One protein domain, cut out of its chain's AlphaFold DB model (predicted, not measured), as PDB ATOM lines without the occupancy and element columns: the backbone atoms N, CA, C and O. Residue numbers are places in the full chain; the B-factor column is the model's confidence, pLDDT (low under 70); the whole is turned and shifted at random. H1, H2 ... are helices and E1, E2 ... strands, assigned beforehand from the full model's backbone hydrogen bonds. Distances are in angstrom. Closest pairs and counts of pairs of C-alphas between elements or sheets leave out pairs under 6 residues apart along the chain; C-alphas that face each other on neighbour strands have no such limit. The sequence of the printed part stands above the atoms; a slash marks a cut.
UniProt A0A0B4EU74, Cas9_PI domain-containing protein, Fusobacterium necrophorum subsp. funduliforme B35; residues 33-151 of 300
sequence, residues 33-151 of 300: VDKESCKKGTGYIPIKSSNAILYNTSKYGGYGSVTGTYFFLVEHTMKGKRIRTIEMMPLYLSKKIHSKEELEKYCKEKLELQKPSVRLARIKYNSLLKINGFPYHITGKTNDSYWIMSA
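What this domain is: This is residues 33 to 151 of the 300 residues of the protein "Cas9_PI domain-containing protein" of Fusobacterium necrophorum subsp. funduliforme B35 (UniProt A0A0B4EU74). The body is two strongly twisted three-strand sheets, a loose sandwich only partly face to face, with their strands crossed at 80 degrees; H4 packs on the face of E2 E1 E3 away from the second sheet, E4 E5 E6. A small lobe, residues 33 to 64, mostly loop with the short H1 and H2, sits off to one side and makes one end of the long axis. The printed part has 119 residues with four named helices and six named strands, in the order H1 H2 E1 E2 H3 H4 E3 E4 E5 E6, a mixed class; both sheets, in the orders E2 E1 E3 and E4 E5 E6, are antiparallel. It is only just compact, close to loose, with a radius of gyration of the C-alphas of 16.0 A, and spans 50 by 31 by 31 A.

Where its parts are: H1, residues 35 to 40, begins at C-alpha 35 (174.599, 139.612, 219.706). H2 is residues 57 to 60. E1, residues 68 to 78, is 23.5 A long and bends by 69 degrees at residue 75; E2, residues 81 to 90, is 26.5 A long. H3 is residues 91 to 94, and H4, residues 100 to 109, is 14.1 A long. E3, residues 114 to 123, is 21.7 A long and begins at C-alpha 114 (198.962, 136.740, 203.985). E4 is residues 128 to 131. E5, residues 134 to 142, is 20.7 A long and bends by 72 degrees at residue 139. E6, residues 145 to 150, is 16.0 A long and ends at C-alpha 150 (204.723, 162.050, 224.587).

How they stand to each other: E1 is the inner strand of its sheet. It forms a hairpin with E2, with N 74 and O 85 2.9 A apart, and is antiparallel to E3, with N 73 and O 120 2.8 A apart. E2, H3 H4 and E3 form a split strand-helix-strand unit, two strands running the same way with E1 between them, and its crossover is right-handed. H4 is on this sheet; its closest C-alphas to E3 are those of Glu 104 and Pro 116, 5.9 A. H3 only grazes the sheet. E4, E5 and E6 form a meander, each strand the antiparallel neighbour of the one before; N 129 and O 136 are 2.7 A apart, and N 139 and O 147 are 2.9 A apart. The closest C-alphas of E2 and E5 are those of Met 88 and Lys 141, 7.4 A. H1 and H2 touch, with the C-alphas of Lys 35 and Ser 58 closest at 4.9 A; H1 is apart from both sheets' strands. Every O i to N i+4 pair is within hydrogen-bond range in H1 and H4; H2 and H3 are too short for such a pair, and their single O i to N i+3 pair is within range in H3 but not in H2.

The domain as a whole: The C-alphas farthest apart are those of Ile 53 and Gly 133, 51.2 A. The printed part has no cut. The link from H1 to H2, residues 41 to 56, is long. The mean pLDDT of the printed part is 94.2, and no printed residue is under 70.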
ATOM      1  N   VAL A  33     178.746 141.274 225.880       93.88
ATOM      2  CA  VAL A  33     178.255 142.134 224.810       93.88
ATOM      3  C   VAL A  33     177.173 141.389 224.035       93.88
ATOM      4  O   VAL A  33     177.320 140.208 223.711       93.88
ATOM      5  N   ASP A  34     176.083 142.084 223.722       92.62
ATOM      6  CA  ASP A  34     174.938 141.508 223.027       92.62
ATOM      7  C   ASP A  34     175.275 141.067 221.587       92.62
ATOM      8  O   ASP A  34     176.256 141.489 220.960       92.62
ATOM      9  N   LYS A  35     174.422 140.200 221.038       92.88
ATOM     10  CA  LYS A  35     174.599 139.612 219.706       92.88
ATOM     11  C   LYS A  35     174.573 140.639 218.567       92.88
ATOM     12  O   LYS A  35     175.242 140.423 217.560       92.88
ATOM     13  N   GLU A  36     173.814 141.731 218.688       92.44
ATOM     14  CA  GLU A  36     173.702 142.734 217.624       92.44
ATOM     15  C   GLU A  36     174.973 143.576 217.547       92.44
ATOM     16  O   GLU A  36     175.482 143.832 216.455       92.44
ATOM     17  N   SER A  37     175.547 143.918 218.699       87.94
ATOM     18  CA  SER A  37     176.883 144.509 218.783       87.94
ATOM     19  C   SER A  37     177.951 143.560 218.222       87.94
ATOM     20  O   SER A  37     178.768 143.971 217.396       87.94
ATOM     21  N   CYS A  38     177.888 142.267 218.566       87.19
ATOM     22  CA  CYS A  38     178.823 141.262 218.050       87.19
ATOM     23  C   CYS A  38     178.766 141.082 216.525       87.19
ATOM     24  O   CYS A  38     179.791 140.808 215.911       87.19
ATOM     25  N   LYS A  39     177.594 141.249 215.897       88.50
ATOM     26  CA  LYS A  39     177.448 141.209 214.428       88.50
ATOM     27  C   LYS A  39     178.053 142.429 213.731       88.50
ATOM     28  O   LYS A  39     178.450 142.328 212.576       88.50
ATOM     29  N   LYS A  40     178.073 143.583 214.403       84.44
ATOM     30  CA  LYS A  40     178.551 144.859 213.843       84.44
ATOM     31  C   LYS A  40     180.061 145.048 213.976       84.44
ATOM     32  O   LYS A  40     180.611 145.932 213.326       84.44
ATOM     33  N   GLY A  41     180.719 144.263 214.826       76.31
ATOM     34  CA  GLY A  41     182.138 144.407 215.127       76.31
ATOM     35  C   GLY A  41     182.920 143.104 215.022       76.31
ATOM     36  O   GLY A  41     182.396 142.040 214.709       76.31
ATOM     37  N   THR A  42     184.212 143.201 215.308       75.94
ATOM     38  CA  THR A  42     185.153 142.078 215.316       75.94
ATOM     39  C   THR A  42     185.918 142.052 216.640       75.94
ATOM     40  O   THR A  42     185.901 143.016 217.403       75.94
ATOM     41  N   GLY A  43     186.581 140.932 216.940       81.44
ATOM     42  CA  GLY A  43     187.400 140.797 218.151       81.44
ATOM     43  C   GLY A  43     186.643 140.377 219.414       81.44
ATOM     44  O   GLY A  43     187.202 140.461 220.505       81.44
ATOM     45  N   TYR A  44     185.401 139.907 219.277       89.56
ATOM     46  CA  TYR A  44     184.643 139.314 220.378       89.56
ATOM     47  C   TYR A  44     185.076 137.870 220.640       89.56
ATOM     48  O   TYR A  44     185.284 137.091 219.707       89.56
ATOM     49  N   ILE A  45     185.173 137.504 221.915       91.19
ATOM     50  CA  ILE A  45     185.477 136.140 222.355       91.19
ATOM     51  C   ILE A  45     184.163 135.431 222.702       91.19
ATOM     52  O   ILE A  45     183.354 135.996 223.436       91.19
ATOM     53  N   PRO A  46     183.916 134.206 222.207       91.94
ATOM     54  CA  PRO A  46     182.706 133.470 222.555       91.94
ATOM     55  C   PRO A  46     182.617 133.187 224.053       91.94
ATOM     56  O   PRO A  46     183.635 132.948 224.704       91.94
ATOM     57  N   ILE A  47     181.389 133.120 224.572       92.31
ATOM     58  CA  ILE A  47     181.116 132.827 225.988       92.31
ATOM     59  C   ILE A  47     181.756 131.496 226.400       92.31
ATOM     60  O   ILE A  47     182.309 131.372 227.491       92.31
ATOM     61  N   LYS A  48     181.709 130.488 225.517       90.88
ATOM     62  CA  LYS A  48     182.325 129.185 225.777       90.88
ATOM     63  C   LYS A  48     182.896 128.569 224.506       90.88
ATOM     64  O   LYS A  48     182.159 128.072 223.662       90.88
ATOM     65  N   SER A  49     184.225 128.537 224.405       85.88
ATOM     66  CA  SER A  49     184.922 128.022 223.217       85.88
ATOM     67  C   SER A  49     184.742 126.517 222.986       85.88
ATOM     68  O   SER A  49     184.881 126.064 221.858       85.88
ATOM     69  N   SER A  50     184.443 125.742 224.033       88.88
ATOM     70  CA  SER A  50     184.259 124.286 223.949       88.88
ATOM     71  C   SER A  50     182.826 123.851 223.635       88.88
ATOM     72  O   SER A  50     182.588 122.670 223.411       88.88
ATOM     73  N   ASN A  51     181.859 124.772 223.641       92.94
ATOM     74  CA  ASN A  51     180.459 124.456 223.378       92.94
ATOM     75  C   ASN A  51     180.059 125.024 222.013       92.94
ATOM     76  O   ASN A  51     180.056 126.237 221.831       92.94
ATOM     77  N   ALA A  52     179.685 124.153 221.073       88.25
ATOM     78  CA  ALA A  52     179.367 124.543 219.699       88.25
ATOM     79  C   ALA A  52     178.226 125.574 219.590       88.25
ATOM     80  O   ALA A  52     178.228 126.400 218.680       88.25
ATOM     81  N   ILE A  53     177.275 125.557 220.529       88.56
ATOM     82  CA  ILE A  53     176.150 126.497 220.564       88.56
ATOM     83  C   ILE A  53     176.653 127.871 221.022       88.56
ATOM     84  O   ILE A  53     176.542 128.854 220.290       88.56
ATOM     85  N   LEU A  54     177.287 127.924 222.197       90.12
ATOM     86  CA  LEU A  54     177.785 129.164 222.814       90.12
ATOM     87  C   LEU A  54     179.058 129.724 222.154       90.12
ATOM     88  O   LEU A  54     179.535 130.793 222.535       90.12
ATOM     89  N   TYR A  55     179.600 129.020 221.161       90.38
ATOM     90  CA  TYR A  55     180.668 129.511 220.300       90.38
ATOM     91  C   TYR A  55     180.179 130.611 219.343       90.38
ATOM     92  O   TYR A  55     180.956 131.469 218.928       90.38
ATOM     93  N   ASN A  56     178.895 130.608 218.972       89.88
ATOM     94  CA  ASN A  56     178.368 131.550 217.988       89.88
ATOM     95  C   ASN A  56     178.063 132.921 218.620       89.88
ATOM     96  O   ASN A  56     176.968 133.155 219.142       89.88
ATOM     97  N   THR A  57     179.017 133.849 218.509       90.44
ATOM     98  CA  THR A  57     178.897 135.221 219.032       90.44
ATOM     99  C   THR A  57     177.771 136.020 218.377       90.44
ATOM    100  O   THR A  57     177.114 136.820 219.037       90.44
ATOM    101  N   SER A  58     177.460 135.761 217.104       90.38
ATOM    102  CA  SER A  58     176.354 136.414 216.392       90.38
ATOM    103  C   SER A  58     174.965 135.964 216.862       90.38
ATOM    104  O   SER A  58     173.969 136.595 216.505       90.38
ATOM    105  N   LYS A  59     174.867 134.880 217.645       90.62
ATOM    106  CA  LYS A  59     173.611 134.408 218.252       90.62
ATOM    107  C   LYS A  59     173.550 134.672 219.752       90.62
ATOM    108  O   LYS A  59     172.509 135.119 220.227       90.62
ATOM    109  N   TYR A  60     174.642 134.412 220.468       92.38
ATOM    110  CA  TYR A  60     174.668 134.396 221.935       92.38
ATOM    111  C   TYR A  60     175.467 135.540 222.560       92.38
ATOM    112  O   TYR A  60     175.514 135.641 223.780       92.38
ATOM    113  N   GLY A  61     176.060 136.417 221.749       92.56
ATOM    114  CA  GLY A  61     176.956 137.453 222.247       92.56
ATOM    115  C   GLY A  61     178.330 136.902 222.629       92.56
ATOM    116  O   GLY A  61     178.673 135.748 222.355       92.56
ATOM    117  N   GLY A  62     179.144 137.747 223.247       94.12
ATOM    118  CA  GLY A  62     180.510 137.394 223.617       94.12
ATOM    119  C   GLY A  62     181.176 138.452 224.481       94.12
ATOM    120  O   GLY A  62     180.603 139.496 224.771       94.12
ATOM    121  N   TYR A  63     182.408 138.182 224.886       94.25
ATOM    122  CA  TYR A  63     183.215 139.124 225.643       94.25
ATOM    123  C   TYR A  63     183.944 140.085 224.706       94.25
ATOM    124  O   TYR A  63     184.550 139.666 223.716       94.25
ATOM    125  N   GLY A  64     183.871 141.377 225.017       90.81
ATOM    126  CA  GLY A  64     184.599 142.436 224.321       90.81
ATOM    127  C   GLY A  64     185.898 142.823 225.030       90.81
ATOM    128  O   GLY A  64     186.284 142.230 226.035       90.81
ATOM    129  N   SER A  65     186.566 143.860 224.516       89.62
ATOM    130  CA  SER A  65     187.716 144.497 225.182       89.62
ATOM    131  C   SER A  65     188.822 143.513 225.582       89.62
ATOM    132  O   SER A  65     189.286 143.500 226.721       89.62
ATOM    133  N   VAL A  66     189.239 142.666 224.638       92.12
ATOM    134  CA  VAL A  66     190.314 141.693 224.855       92.12
ATOM    135  C   VAL A  66     191.591 142.400 225.307       92.12
ATOM    136  O   VAL A  66     192.131 143.254 224.602       92.12
ATOM    137  N   THR A  67     192.103 141.992 226.464       94.62
ATOM    138  CA  THR A  67     193.341 142.527 227.030       94.62
ATOM    139  C   THR A  67     194.529 142.035 226.217       94.62
ATOM    140  O   THR A  67     194.766 140.831 226.095       94.62
ATOM    141  N   GLY A  68     195.290 142.970 225.653       95.25
ATOM    142  CA  GLY A  68     196.600 142.702 225.067       95.25
ATOM    143  C   GLY A  68     197.682 142.676 226.136       95.25
ATOM    144  O   GLY A  68     197.595 143.435 227.091       95.25
ATOM    145  N   THR A  69     198.693 141.822 225.984       96.94
ATOM    146  CA  THR A  69     199.817 141.715 226.934       96.94
ATOM    147  C   THR A  69     201.081 142.438 226.465       96.94
ATOM    148  O   THR A  69     201.752 143.096 227.256       96.94
ATOM    149  N   TYR A  70     201.363 142.398 225.165       97.75
ATOM    150  CA  TYR A  70     202.465 143.084 224.495       97.75
ATOM    151  C   TYR A  70     202.123 143.245 223.008       97.75
ATOM    152  O   TYR A  70     201.133 142.689 222.520       97.75
ATOM    153  N   PHE A  71     202.946 143.990 222.280       98.19
ATOM    154  CA  PHE A  71     202.868 144.155 220.831       98.19
ATOM    155  C   PHE A  71     203.991 143.389 220.127       98.19
ATOM    156  O   PHE A  71     204.992 143.035 220.743       98.19
ATOM    157  N   PHE A  72     203.851 143.129 218.838       98.19
ATOM    158  CA  PHE A  72     204.872 142.472 218.028       98.19
ATOM    159  C   PHE A  72     204.842 143.018 216.601       98.19
ATOM    160  O   PHE A  72     203.825 143.537 216.152       98.19
ATOM    161  N   LEU A  73     205.965 142.937 215.895       98.62
ATOM    162  CA  LEU A  73     206.106 143.419 214.524       98.62
ATOM    163  C   LEU A  73     206.030 142.242 213.555       98.62
ATOM    164  O   LEU A  73     206.821 141.297 213.648       98.62
ATOM    165  N   VAL A  74     205.130 142.338 212.584       98.50
ATOM    166  CA  VAL A  74     204.969 141.355 211.515       98.50
ATOM    167  C   VAL A  74     205.069 142.039 210.160       98.50
ATOM    168  O   VAL A  74     204.490 143.094 209.918       98.50
ATOM    169  N   GLU A  75     205.818 141.425 209.255       98.38
ATOM    170  CA  GLU A  75     205.795 141.776 207.847       98.38
ATOM    171  C   GLU A  75     204.870 140.808 207.113       98.38
ATOM    172  O   GLU A  75     205.015 139.588 207.223       98.38
ATOM    173  N   HIS A  76     203.925 141.323 206.338       98.25
ATOM    174  CA  HIS A  76     202.963 140.499 205.615       98.25
ATOM    175  C   HIS A  76     202.608 141.114 204.260       98.25
ATOM    176  O   HIS A  76     202.997 142.235 203.932       98.25
ATOM    177  N   THR A  77     201.894 140.358 203.432       98.00
ATOM    178  CA  THR A  77     201.410 140.838 202.141       98.00
ATOM    179  C   THR A  77     200.035 141.478 202.312       98.00
ATOM    180  O   THR A  77     199.138 140.901 202.925       98.00
ATOM    181  N   MET A  78     199.862 142.676 201.762       95.81
ATOM    182  CA  MET A  78     198.578 143.365 201.667       95.81
ATOM    183  C   MET A  78     198.448 143.955 200.265       95.81
ATOM    184  O   MET A  78     199.300 144.731 199.835       95.81
ATOM    185  N   LYS A  79     197.394 143.569 199.530       94.31
ATOM    186  CA  LYS A  79     197.152 144.013 198.140       94.31
ATOM    187  C   LYS A  79     198.399 143.875 197.241       94.31
ATOM    188  O   LYS A  79     198.766 144.799 196.523       94.31
ATOM    189  N   GLY A  80     199.089 142.737 197.344       94.38
ATOM    190  CA  GLY A  80     200.283 142.420 196.550       94.38
ATOM    191  C   GLY A  80     201.597 143.064 197.015       94.38
ATOM    192  O   GLY A  80     202.644 142.708 196.485       94.38
ATOM    193  N   LYS A  81     201.592 143.952 198.017       96.38
ATOM    194  CA  LYS A  81     202.805 144.605 198.544       96.38
ATOM    195  C   LYS A  81     203.207 144.031 199.900       96.38
ATOM    196  O   LYS A  81     202.333 143.663 200.685       96.38
ATOM    197  N   ARG A  82     204.514 143.949 200.173       97.00
ATOM    198  CA  ARG A  82     205.039 143.655 201.515       97.00
ATOM    199  C   ARG A  82     204.915 144.909 202.364       97.00
ATOM    200  O   ARG A  82     205.390 145.955 201.939       97.00
ATOM    201  N   ILE A  83     204.263 144.773 203.511       97.62
ATOM    202  CA  ILE A  83     204.082 145.848 204.478       97.62
ATOM    203  C   ILE A  83     204.435 145.380 205.880       97.62
ATOM    204  O   ILE A  83     204.395 144.176 206.153       97.62
ATOM    205  N   ARG A  84     204.735 146.318 206.779       98.19
ATOM    206  CA  ARG A  84     204.959 146.031 208.198       98.19
ATOM    207  C   ARG A  84     203.826 146.567 209.059       98.19
ATOM    208  O   ARG A  84     203.479 147.748 208.988       98.19
ATOM    209  N   THR A  85     203.278 145.702 209.908       98.19
ATOM    210  CA  THR A  85     202.296 146.084 210.921       98.19
ATOM    211  C   THR A  85     202.766 145.721 212.320       98.19
ATOM    212  O   THR A  85     203.383 144.681 212.555       98.19
ATOM    213  N   ILE A  86     202.478 146.607 213.268       98.19
ATOM    214  CA  ILE A  86     202.526 146.284 214.690       98.19
ATOM    215  C   ILE A  86     201.197 145.614 215.028       98.19
ATOM    216  O   ILE A  86     200.137 146.171 214.750       98.19
ATOM    217  N   GLU A  87     201.231 144.440 215.640       97.38
ATOM    218  CA  GLU A  87     200.063 143.694 216.103       97.38
ATOM    219  C   GLU A  87     200.120 143.495 217.620       97.38
ATOM    220  O   GLU A  87     201.155 143.682 218.254       97.38
ATOM    221  N   MET A  88     198.987 143.151 218.227       96.31
ATOM    222  CA  MET A  88     198.856 142.996 219.678       96.31
ATOM    223  C   MET A  88     198.657 141.525 220.029       96.31
ATOM    224  O   MET A  88     197.775 140.885 219.463       96.31
ATOM    225  N   MET A  89     199.431 141.006 220.984       96.56
ATOM    226  CA  MET A  89     199.267 139.653 221.518       96.56
ATOM    227  C   MET A  89     198.162 139.631 222.584       96.56
ATOM    228  O   MET A  89     198.330 140.274 223.626       96.56
ATOM    229  N   PRO A  90     197.058 138.885 222.394       95.06
ATOM    230  CA  PRO A  90     196.046 138.714 223.429       95.06
ATOM    231  C   PRO A  90     196.592 137.980 224.658       95.06
ATOM    232  O   PRO A  90     197.243 136.938 224.546       95.06
ATOM    233  N   LEU A  91     196.267 138.471 225.853       95.75
ATOM    234  CA  LEU A  91     196.758 137.925 227.119       95.75
ATOM    235  C   LEU A  91     196.407 136.436 227.287       95.75
ATOM    236  O   LEU A  91     197.266 135.652 227.686       95.75
ATOM    237  N   TYR A  92     195.196 136.017 226.907       93.00
ATOM    238  CA  TYR A  92     194.750 134.618 227.014       93.00
ATOM    239  C   TYR A  92     195.478 133.644 226.061       93.00
ATOM    240  O   TYR A  92     195.379 132.425 226.234       93.00
ATOM    241  N   LEU A  93     196.197 134.161 225.055       93.62
ATOM    242  CA  LEU A  93     197.022 133.378 224.124       93.62
ATOM    243  C   LEU A  93     198.515 133.466 224.427       93.62
ATOM    244  O   LEU A  93     199.257 132.574 224.036       93.62
ATOM    245  N   SER A  94     198.950 134.499 225.148       93.44
ATOM    246  CA  SER A  94     200.368 134.784 225.399       93.44
ATOM    247  C   SER A  94     201.161 133.619 225.998       93.44
ATOM    248  O   SER A  94     202.323 133.434 225.660       93.44
ATOM    249  N   LYS A  95     200.522 132.807 226.850       91.19
ATOM    250  CA  LYS A  95     201.121 131.618 227.479       91.19
ATOM    251  C   LYS A  95     201.027 130.345 226.634       91.19
ATOM    252  O   LYS A  95     201.486 129.314 227.095       91.19
ATOM    253  N   LYS A  96     200.374 130.392 225.470       92.69
ATOM    254  CA  LYS A  96     200.205 129.254 224.548       92.69
ATOM    255  C   LYS A  96     201.088 129.365 223.305       92.69
ATOM    256  O   LYS A  96     201.111 128.435 222.512       92.69
ATOM    257  N   ILE A  97     201.718 130.521 223.102       93.19
ATOM    258  CA  ILE A  97     202.569 130.825 221.953       93.19
ATOM    259  C   ILE A  97     203.969 131.093 222.500       93.19
ATOM    260  O   ILE A  97     204.212 132.108 223.158       93.19
ATOM    261  N   HIS A  98     204.878 130.165 222.243       89.81
ATOM    262  CA  HIS A  98     206.241 130.156 222.758       89.81
ATOM    263  C   HIS A  98     207.278 130.373 221.659       89.81
ATOM    264  O   HIS A  98     208.333 130.943 221.946       89.81
ATOM    265  N   SER A  99     206.981 129.973 220.419       93.81
ATOM    266  CA  SER A  99     207.912 130.097 219.294       93.81
ATOM    267  C   SER A  99     207.497 131.148 218.262       93.81
ATOM    268  O   SER A  99     206.360 131.633 218.222       93.81
ATOM    269  N   LYS A 100     208.451 131.509 217.398       95.00
ATOM    270  CA  LYS A 100     208.213 132.407 216.265       95.00
ATOM    271  C   LYS A 100     207.239 131.784 215.260       95.00
ATOM    272  O   LYS A 100     206.355 132.474 214.766       95.00
ATOM    273  N   GLU A 101     207.366 130.489 215.005       96.12
ATOM    274  CA  GLU A 101     206.533 129.723 214.074       96.12
ATOM    275  C   GLU A 101     205.084 129.653 214.567       96.12
ATOM    276  O   GLU A 101     204.149 129.842 213.790       96.12
ATOM    277  N   GLU A 102     204.878 129.451 215.871       96.75
ATOM    278  CA  GLU A 102     203.548 129.500 216.486       96.75
ATOM    279  C   GLU A 102     202.921 130.896 216.374       96.75
ATOM    280  O   GLU A 102     201.723 131.023 216.108       96.75
ATOM    281  N   LEU A 103     203.727 131.951 216.525       97.31
ATOM    282  CA  LEU A 103     203.271 133.328 216.357       97.31
ATOM    283  C   LEU A 103     202.914 133.640 214.895       97.31
ATOM    284  O   LEU A 103     201.891 134.272 214.633       97.31
ATOM    285  N   GLU A 104     203.702 133.167 213.929       98.12
ATOM    286  CA  GLU A 104     203.403 133.286 212.496       98.12
ATOM    287  C   GLU A 104     202.156 132.481 212.105       98.12
ATOM    288  O   GLU A 104     201.321 132.963 211.333       98.12
ATOM    289  N   LYS A 105     201.962 131.296 212.699       97.56
ATOM    290  CA  LYS A 105     200.734 130.505 212.560       97.56
ATOM    291  C   LYS A 105     199.525 131.266 213.099       97.56
ATOM    292  O   LYS A 105     198.521 131.374 212.400       97.56
ATOM    293  N   TYR A 106     199.634 131.869 214.284       96.88
ATOM    294  CA  TYR A 106     198.599 132.749 214.831       96.88
ATOM    295  C   TYR A 106     198.291 133.927 213.891       96.88
ATOM    296  O   TYR A 106     197.124 134.203 213.611       96.88
ATOM    297  N   CYS A 107     199.319 134.578 213.338       97.69
ATOM    298  CA  CYS A 107     199.150 135.658 212.364       97.69
ATOM    299  C   CYS A 107     198.373 135.205 211.122       97.69
ATOM    300  O   CYS A 107     197.505 135.925 210.636       97.69
ATOM    301  N   LYS A 108     198.662 134.007 210.613       97.62
ATOM    302  CA  LYS A 108     197.991 133.450 209.436       97.62
ATOM    303  C   LYS A 108     196.550 133.029 209.737       97.62
ATOM    304  O   LYS A 108     195.656 133.332 208.960       97.62
ATOM    305  N   GLU A 109     196.331 132.315 210.838       95.19
ATOM    306  CA  GLU A 109     195.057 131.642 211.128       95.19
ATOM    307  C   GLU A 109     194.049 132.515 211.880       95.19
ATOM    308  O   GLU A 109     192.848 132.292 211.761       95.19
ATOM    309  N   LYS A 110     194.516 133.461 212.704       92.06
ATOM    310  CA  LYS A 110     193.652 134.304 213.550       92.06
ATOM    311  C   LYS A 110     193.627 135.762 213.126       92.06
ATOM    312  O   LYS A 110     192.595 136.400 213.292       92.06
ATOM    313  N   LEU A 111     194.743 136.286 212.621       93.50
ATOM    314  CA  LEU A 111     194.807 137.646 212.073       93.50
ATOM    315  C   LEU A 111     194.621 137.679 210.549       93.50
ATOM    316  O   LEU A 111     194.599 138.764 209.974       93.50
ATOM    317  N   GLU A 112     194.505 136.510 209.908       96.00
ATOM    318  CA  GLU A 112     194.273 136.351 208.464       96.00
ATOM    319  C   GLU A 112     195.323 137.063 207.590       96.00
ATOM    320  O   GLU A 112     195.070 137.471 206.453       96.00
ATOM    321  N   LEU A 113     196.545 137.207 208.110       97.38
ATOM    322  CA  LEU A 113     197.635 137.860 207.394       97.38
ATOM    323  C   LEU A 113     198.184 136.939 206.301       97.38
ATOM    324  O   LEU A 113     198.463 135.758 206.522       97.38
ATOM    325  N   GLN A 114     198.401 137.491 205.107       98.19
ATOM    326  CA  GLN A 114     198.962 136.740 203.985       98.19
ATOM    327  C   GLN A 114     200.488 136.676 204.080       98.19
ATOM    328  O   GLN A 114     201.154 137.711 204.096       98.19
ATOM    329  N   LYS A 115     201.048 135.459 204.076       97.56
ATOM    330  CA  LYS A 115     202.503 135.204 204.148       97.56
ATOM    331  C   LYS A 115     203.176 135.996 205.296       97.56
ATOM    332  O   LYS A 115     204.060 136.814 205.019       97.56
ATOM    333  N   PRO A 116     202.723 135.842 206.553       98.19
ATOM    334  CA  PRO A 116     203.282 136.595 207.667       98.19
ATOM    335  C   PRO A 116     204.720 136.151 207.946       98.19
ATOM    336  O   PRO A 116     205.044 134.974 207.825       98.19
ATOM    337  N   SER A 117     205.564 137.101 208.333       98.25
ATOM    338  CA  SER A 117     206.899 136.858 208.867       98.25
ATOM    339  C   SER A 117     207.117 137.762 210.070       98.25
ATOM    340  O   SER A 117     207.071 138.989 209.951       98.25
ATOM    341  N   VAL A 118     207.316 137.173 211.244       98.31
ATOM    342  CA  VAL A 118     207.533 137.936 212.475       98.31
ATOM    343  C   VAL A 118     208.943 138.518 212.446       98.31
ATOM    344  O   VAL A 118     209.937 137.787 212.394       98.31
ATOM    345  N   ARG A 119     209.027 139.848 212.495       98.06
ATOM    346  CA  ARG A 119     210.285 140.609 212.504       98.06
ATOM    347  C   ARG A 119     210.753 140.914 213.921       98.06
ATOM    348  O   ARG A 119     211.940 140.853 214.205       98.06
ATOM    349  N   LEU A 120     209.813 141.164 214.833       97.69
ATOM    350  CA  LEU A 120     210.110 141.358 216.248       97.69
ATOM    351  C   LEU A 120     208.998 140.747 217.097       97.69
ATOM    352  O   LEU A 120     207.849 141.166 217.006       97.69
ATOM    353  N   ALA A 121     209.335 139.763 217.928       96.38
ATOM    354  CA  ALA A 121     208.334 138.975 218.647       96.38
ATOM    355  C   ALA A 121     207.700 139.705 219.841       96.38
ATOM    356  O   ALA A 121     206.614 139.325 220.269       96.38
ATOM    357  N   ARG A 122     208.381 140.708 220.414       95.94
ATOM    358  CA  ARG A 122     207.931 141.393 221.633       95.94
ATOM    359  C   ARG A 122     208.320 142.870 221.643       95.94
ATOM    360  O   ARG A 122     209.485 143.214 221.482       95.94
ATOM    361  N   ILE A 123     207.330 143.715 221.904       97.88
ATOM    362  CA  ILE A 123     207.397 145.154 222.160       97.88
ATOM    363  C   ILE A 123     206.458 145.404 223.343       97.88
ATOM    364  O   ILE A 123     205.250 145.196 223.249       97.88
ATOM    365  N   LYS A 124     207.000 145.808 224.488       97.88
ATOM    366  CA  LYS A 124     206.238 145.956 225.736       97.88
ATOM    367  C   LYS A 124     205.357 147.209 225.731       97.88
ATOM    368  O   LYS A 124     205.618 148.156 224.985       97.88
ATOM    369  N   TYR A 125     204.366 147.261 226.617       97.75
ATOM    370  CA  TYR A 125     203.701 148.520 226.950       97.75
ATOM    371  C   TYR A 125     204.719 149.519 227.498       97.75
ATOM    372  O   TYR A 125     205.705 149.130 228.121       97.75
ATOM    373  N   ASN A 126     204.484 150.806 227.247       96.94
ATOM    374  CA  ASN A 126     205.398 151.916 227.520       96.94
ATOM    375  C   ASN A 126     206.767 151.832 226.817       96.94
ATOM    376  O   ASN A 126     207.638 152.644 227.129       96.94
ATOM    377  N   SER A 127     206.977 150.922 225.859       97.56
ATOM    378  CA  SER A 127     208.211 150.938 225.058       97.56
ATOM    379  C   SER A 127     208.371 152.283 224.351       97.56
ATOM    380  O   SER A 127     207.387 152.848 223.860       97.56
ATOM    381  N   LEU A 128     209.603 152.792 224.317       97.88
ATOM    382  CA  LEU A 128     209.935 154.068 223.699       97.88
ATOM    383  C   LEU A 128     210.085 153.888 222.183       97.88
ATOM    384  O   LEU A 128     210.946 153.146 221.718       97.88
ATOM    385  N   LEU A 129     209.246 154.572 221.414       97.94
ATOM    386  CA  LEU A 129     209.278 154.632 219.959       97.94
ATOM    387  C   LEU A 129     209.662 156.042 219.519       97.94
ATOM    388  O   LEU A 129     208.969 156.996 219.858       97.94
ATOM    389  N   LYS A 130     210.715 156.192 218.720       97.94
ATOM    390  CA  LYS A 130     210.984 157.441 218.001       97.94
ATOM    391  C   LYS A 130     210.319 157.369 216.636       97.94
ATOM    392  O   LYS A 130     210.652 156.493 215.841       97.94
ATOM    393  N   ILE A 131     209.363 158.259 216.397       97.44
ATOM    394  CA  ILE A 131     208.552 158.293 215.181       97.44
ATOM    395  C   ILE A 131     208.769 159.638 214.508       97.44
ATOM    396  O   ILE A 131     208.458 160.669 215.102       97.44
ATOM    397  N   ASN A 132     209.303 159.618 213.285       95.25
ATOM    398  CA  ASN A 132     209.610 160.813 212.492       95.25
ATOM    399  C   ASN A 132     210.295 161.923 213.321       95.25
ATOM    400  O   ASN A 132     209.865 163.072 213.299       95.25
ATOM    401  N   GLY A 133     211.317 161.586 214.115       94.94
ATOM    402  CA  GLY A 133     212.020 162.573 214.942       94.94
ATOM    403  C   GLY A 133     211.475 162.794 216.362       94.94
ATOM    404  O   GLY A 133     212.235 163.269 217.206       94.94
ATOM    405  N   PHE A 134     210.230 162.414 216.681       96.31
ATOM    406  CA  PHE A 134     209.629 162.641 218.006       96.31
ATOM    407  C   PHE A 134     209.485 161.344 218.825       96.31
ATOM    408  O   PHE A 134     208.968 160.350 218.307       96.31
ATOM    409  N   PRO A 135     209.906 161.312 220.104       96.31
ATOM    410  CA  PRO A 135     209.810 160.113 220.924       96.31
ATOM    411  C   PRO A 135     208.470 160.000 221.672       96.31
ATOM    412  O   PRO A 135     207.963 160.952 222.275       96.31
ATOM    413  N   TYR A 136     207.923 158.788 221.670       97.31
ATOM    414  CA  TYR A 136     206.633 158.414 222.230       97.31
ATOM    415  C   TYR A 136     206.706 157.113 223.020       97.31
ATOM    416  O   TYR A 136     207.459 156.214 222.677       97.31
ATOM    417  N   HIS A 137     205.835 156.949 224.007       97.50
ATOM    418  CA  HIS A 137     205.538 155.647 224.596       97.50
ATOM    419  C   HIS A 137     204.302 155.038 223.930       97.50
ATOM    420  O   HIS A 137     203.271 155.706 223.846       97.50
ATOM    421  N   ILE A 138     204.373 153.776 223.498       97.44
ATOM    422  CA  ILE A 138     203.193 153.016 223.049       97.44
ATOM    423  C   ILE A 138     202.403 152.507 224.261       97.44
ATOM    424  O   ILE A 138     202.952 151.820 225.122       97.44
ATOM    425  N   THR A 139     201.120 152.859 224.367       95.81
ATOM    426  CA  THR A 139     200.342 152.660 225.609       95.81
ATOM    427  C   THR A 139     199.114 151.772 225.459       95.81
ATOM    428  O   THR A 139     198.562 151.331 226.462       95.81
ATOM    429  N   GLY A 140     198.677 151.464 224.239       94.12
ATOM    430  CA  GLY A 140     197.533 150.581 224.030       94.12
ATOM    431  C   GLY A 140     197.090 150.510 222.580       94.12
ATOM    432  O   GLY A 140     197.545 151.283 221.744       94.12
ATOM    433  N   LYS A 141     196.174 149.589 222.285       92.56
ATOM    434  CA  LYS A 141     195.549 149.437 220.966       92.56
ATOM    435  C   LYS A 141     194.159 150.074 220.950       92.56
ATOM    436  O   LYS A 141     193.432 150.040 221.938       92.56
ATOM    437  N   THR A 142     193.779 150.627 219.808       91.19
ATOM    438  CA  THR A 142     192.437 151.120 219.498       91.19
ATOM    439  C   THR A 142     192.166 150.888 218.018       91.19
ATOM    440  O   THR A 142     192.764 151.533 217.161       91.19
ATOM    441  N   ASN A 143     191.256 149.966 217.701       88.88
ATOM    442  CA  ASN A 143     190.972 149.567 216.319       88.88
ATOM    443  C   ASN A 143     192.277 149.199 215.572       88.88
ATOM    444  O   ASN A 143     193.074 148.409 216.082       88.88
ATOM    445  N   ASP A 144     192.518 149.804 214.405       92.19
ATOM    446  CA  ASP A 144     193.740 149.649 213.599       92.19
ATOM    447  C   ASP A 144     194.850 150.657 213.941       92.19
ATOM    448  O   ASP A 144     195.745 150.920 213.134       92.19
ATOM    449  N   SER A 145     194.797 151.232 215.137       94.81
ATOM    450  CA  SER A 145     195.766 152.206 215.619       94.81
ATOM    451  C   SER A 145     196.237 151.880 217.033       94.81
ATOM    452  O   SER A 145     195.617 151.112 217.768       94.81
ATOM    453  N   TYR A 146     197.327 152.517 217.439       95.94
ATOM    454  CA  TYR A 146     197.873 152.445 218.783       95.94
ATOM    455  C   TYR A 146     197.871 153.818 219.426       95.94
ATOM    456  O   TYR A 146     198.254 154.808 218.801       95.94
ATOM    457  N   TRP A 147     197.434 153.866 220.679       96.31
ATOM    458  CA  TRP A 147     197.611 155.030 221.525       96.31
ATOM    459  C   TRP A 147     199.096 155.219 221.802       96.31
ATOM    460  O   TRP A 147     199.807 154.276 222.163       96.31
ATOM    461  N   ILE A 148     199.538 156.456 221.629       96.50
ATOM    462  CA  ILE A 148     200.892 156.890 221.938       96.50
ATOM    463  C   ILE A 148     200.834 158.065 222.905       96.50
ATOM    464  O   ILE A 148     199.819 158.740 223.029       96.50
ATOM    465  N   MET A 149     201.912 158.277 223.639       95.00
ATOM    466  CA  MET A 149     202.019 159.331 224.638       95.00
ATOM    467  C   MET A 149     203.373 160.004 224.497       95.00
ATOM    468  O   MET A 149     204.354 159.309 224.250       95.00
ATOM    469  N   SER A 150     203.444 161.329 224.645       94.31
ATOM    470  CA  SER A 150     204.723 162.050 224.587       94.31
ATOM    471  C   SER A 150     205.731 161.435 225.561       94.31
ATOM    472  O   SER A 150     205.393 161.201 226.722       94.31
ATOM    473  N   ALA A 151     206.954 161.183 225.094       94.06
ATOM    474  CA  ALA A 151     208.084 160.837 225.958       94.06
ATOM    475  C   ALA A 151     208.956 162.064 226.295       94.06
ATOM    476  O   ALA A 151     209.958 161.944 226.996       94.06
TER     477      ALA A 151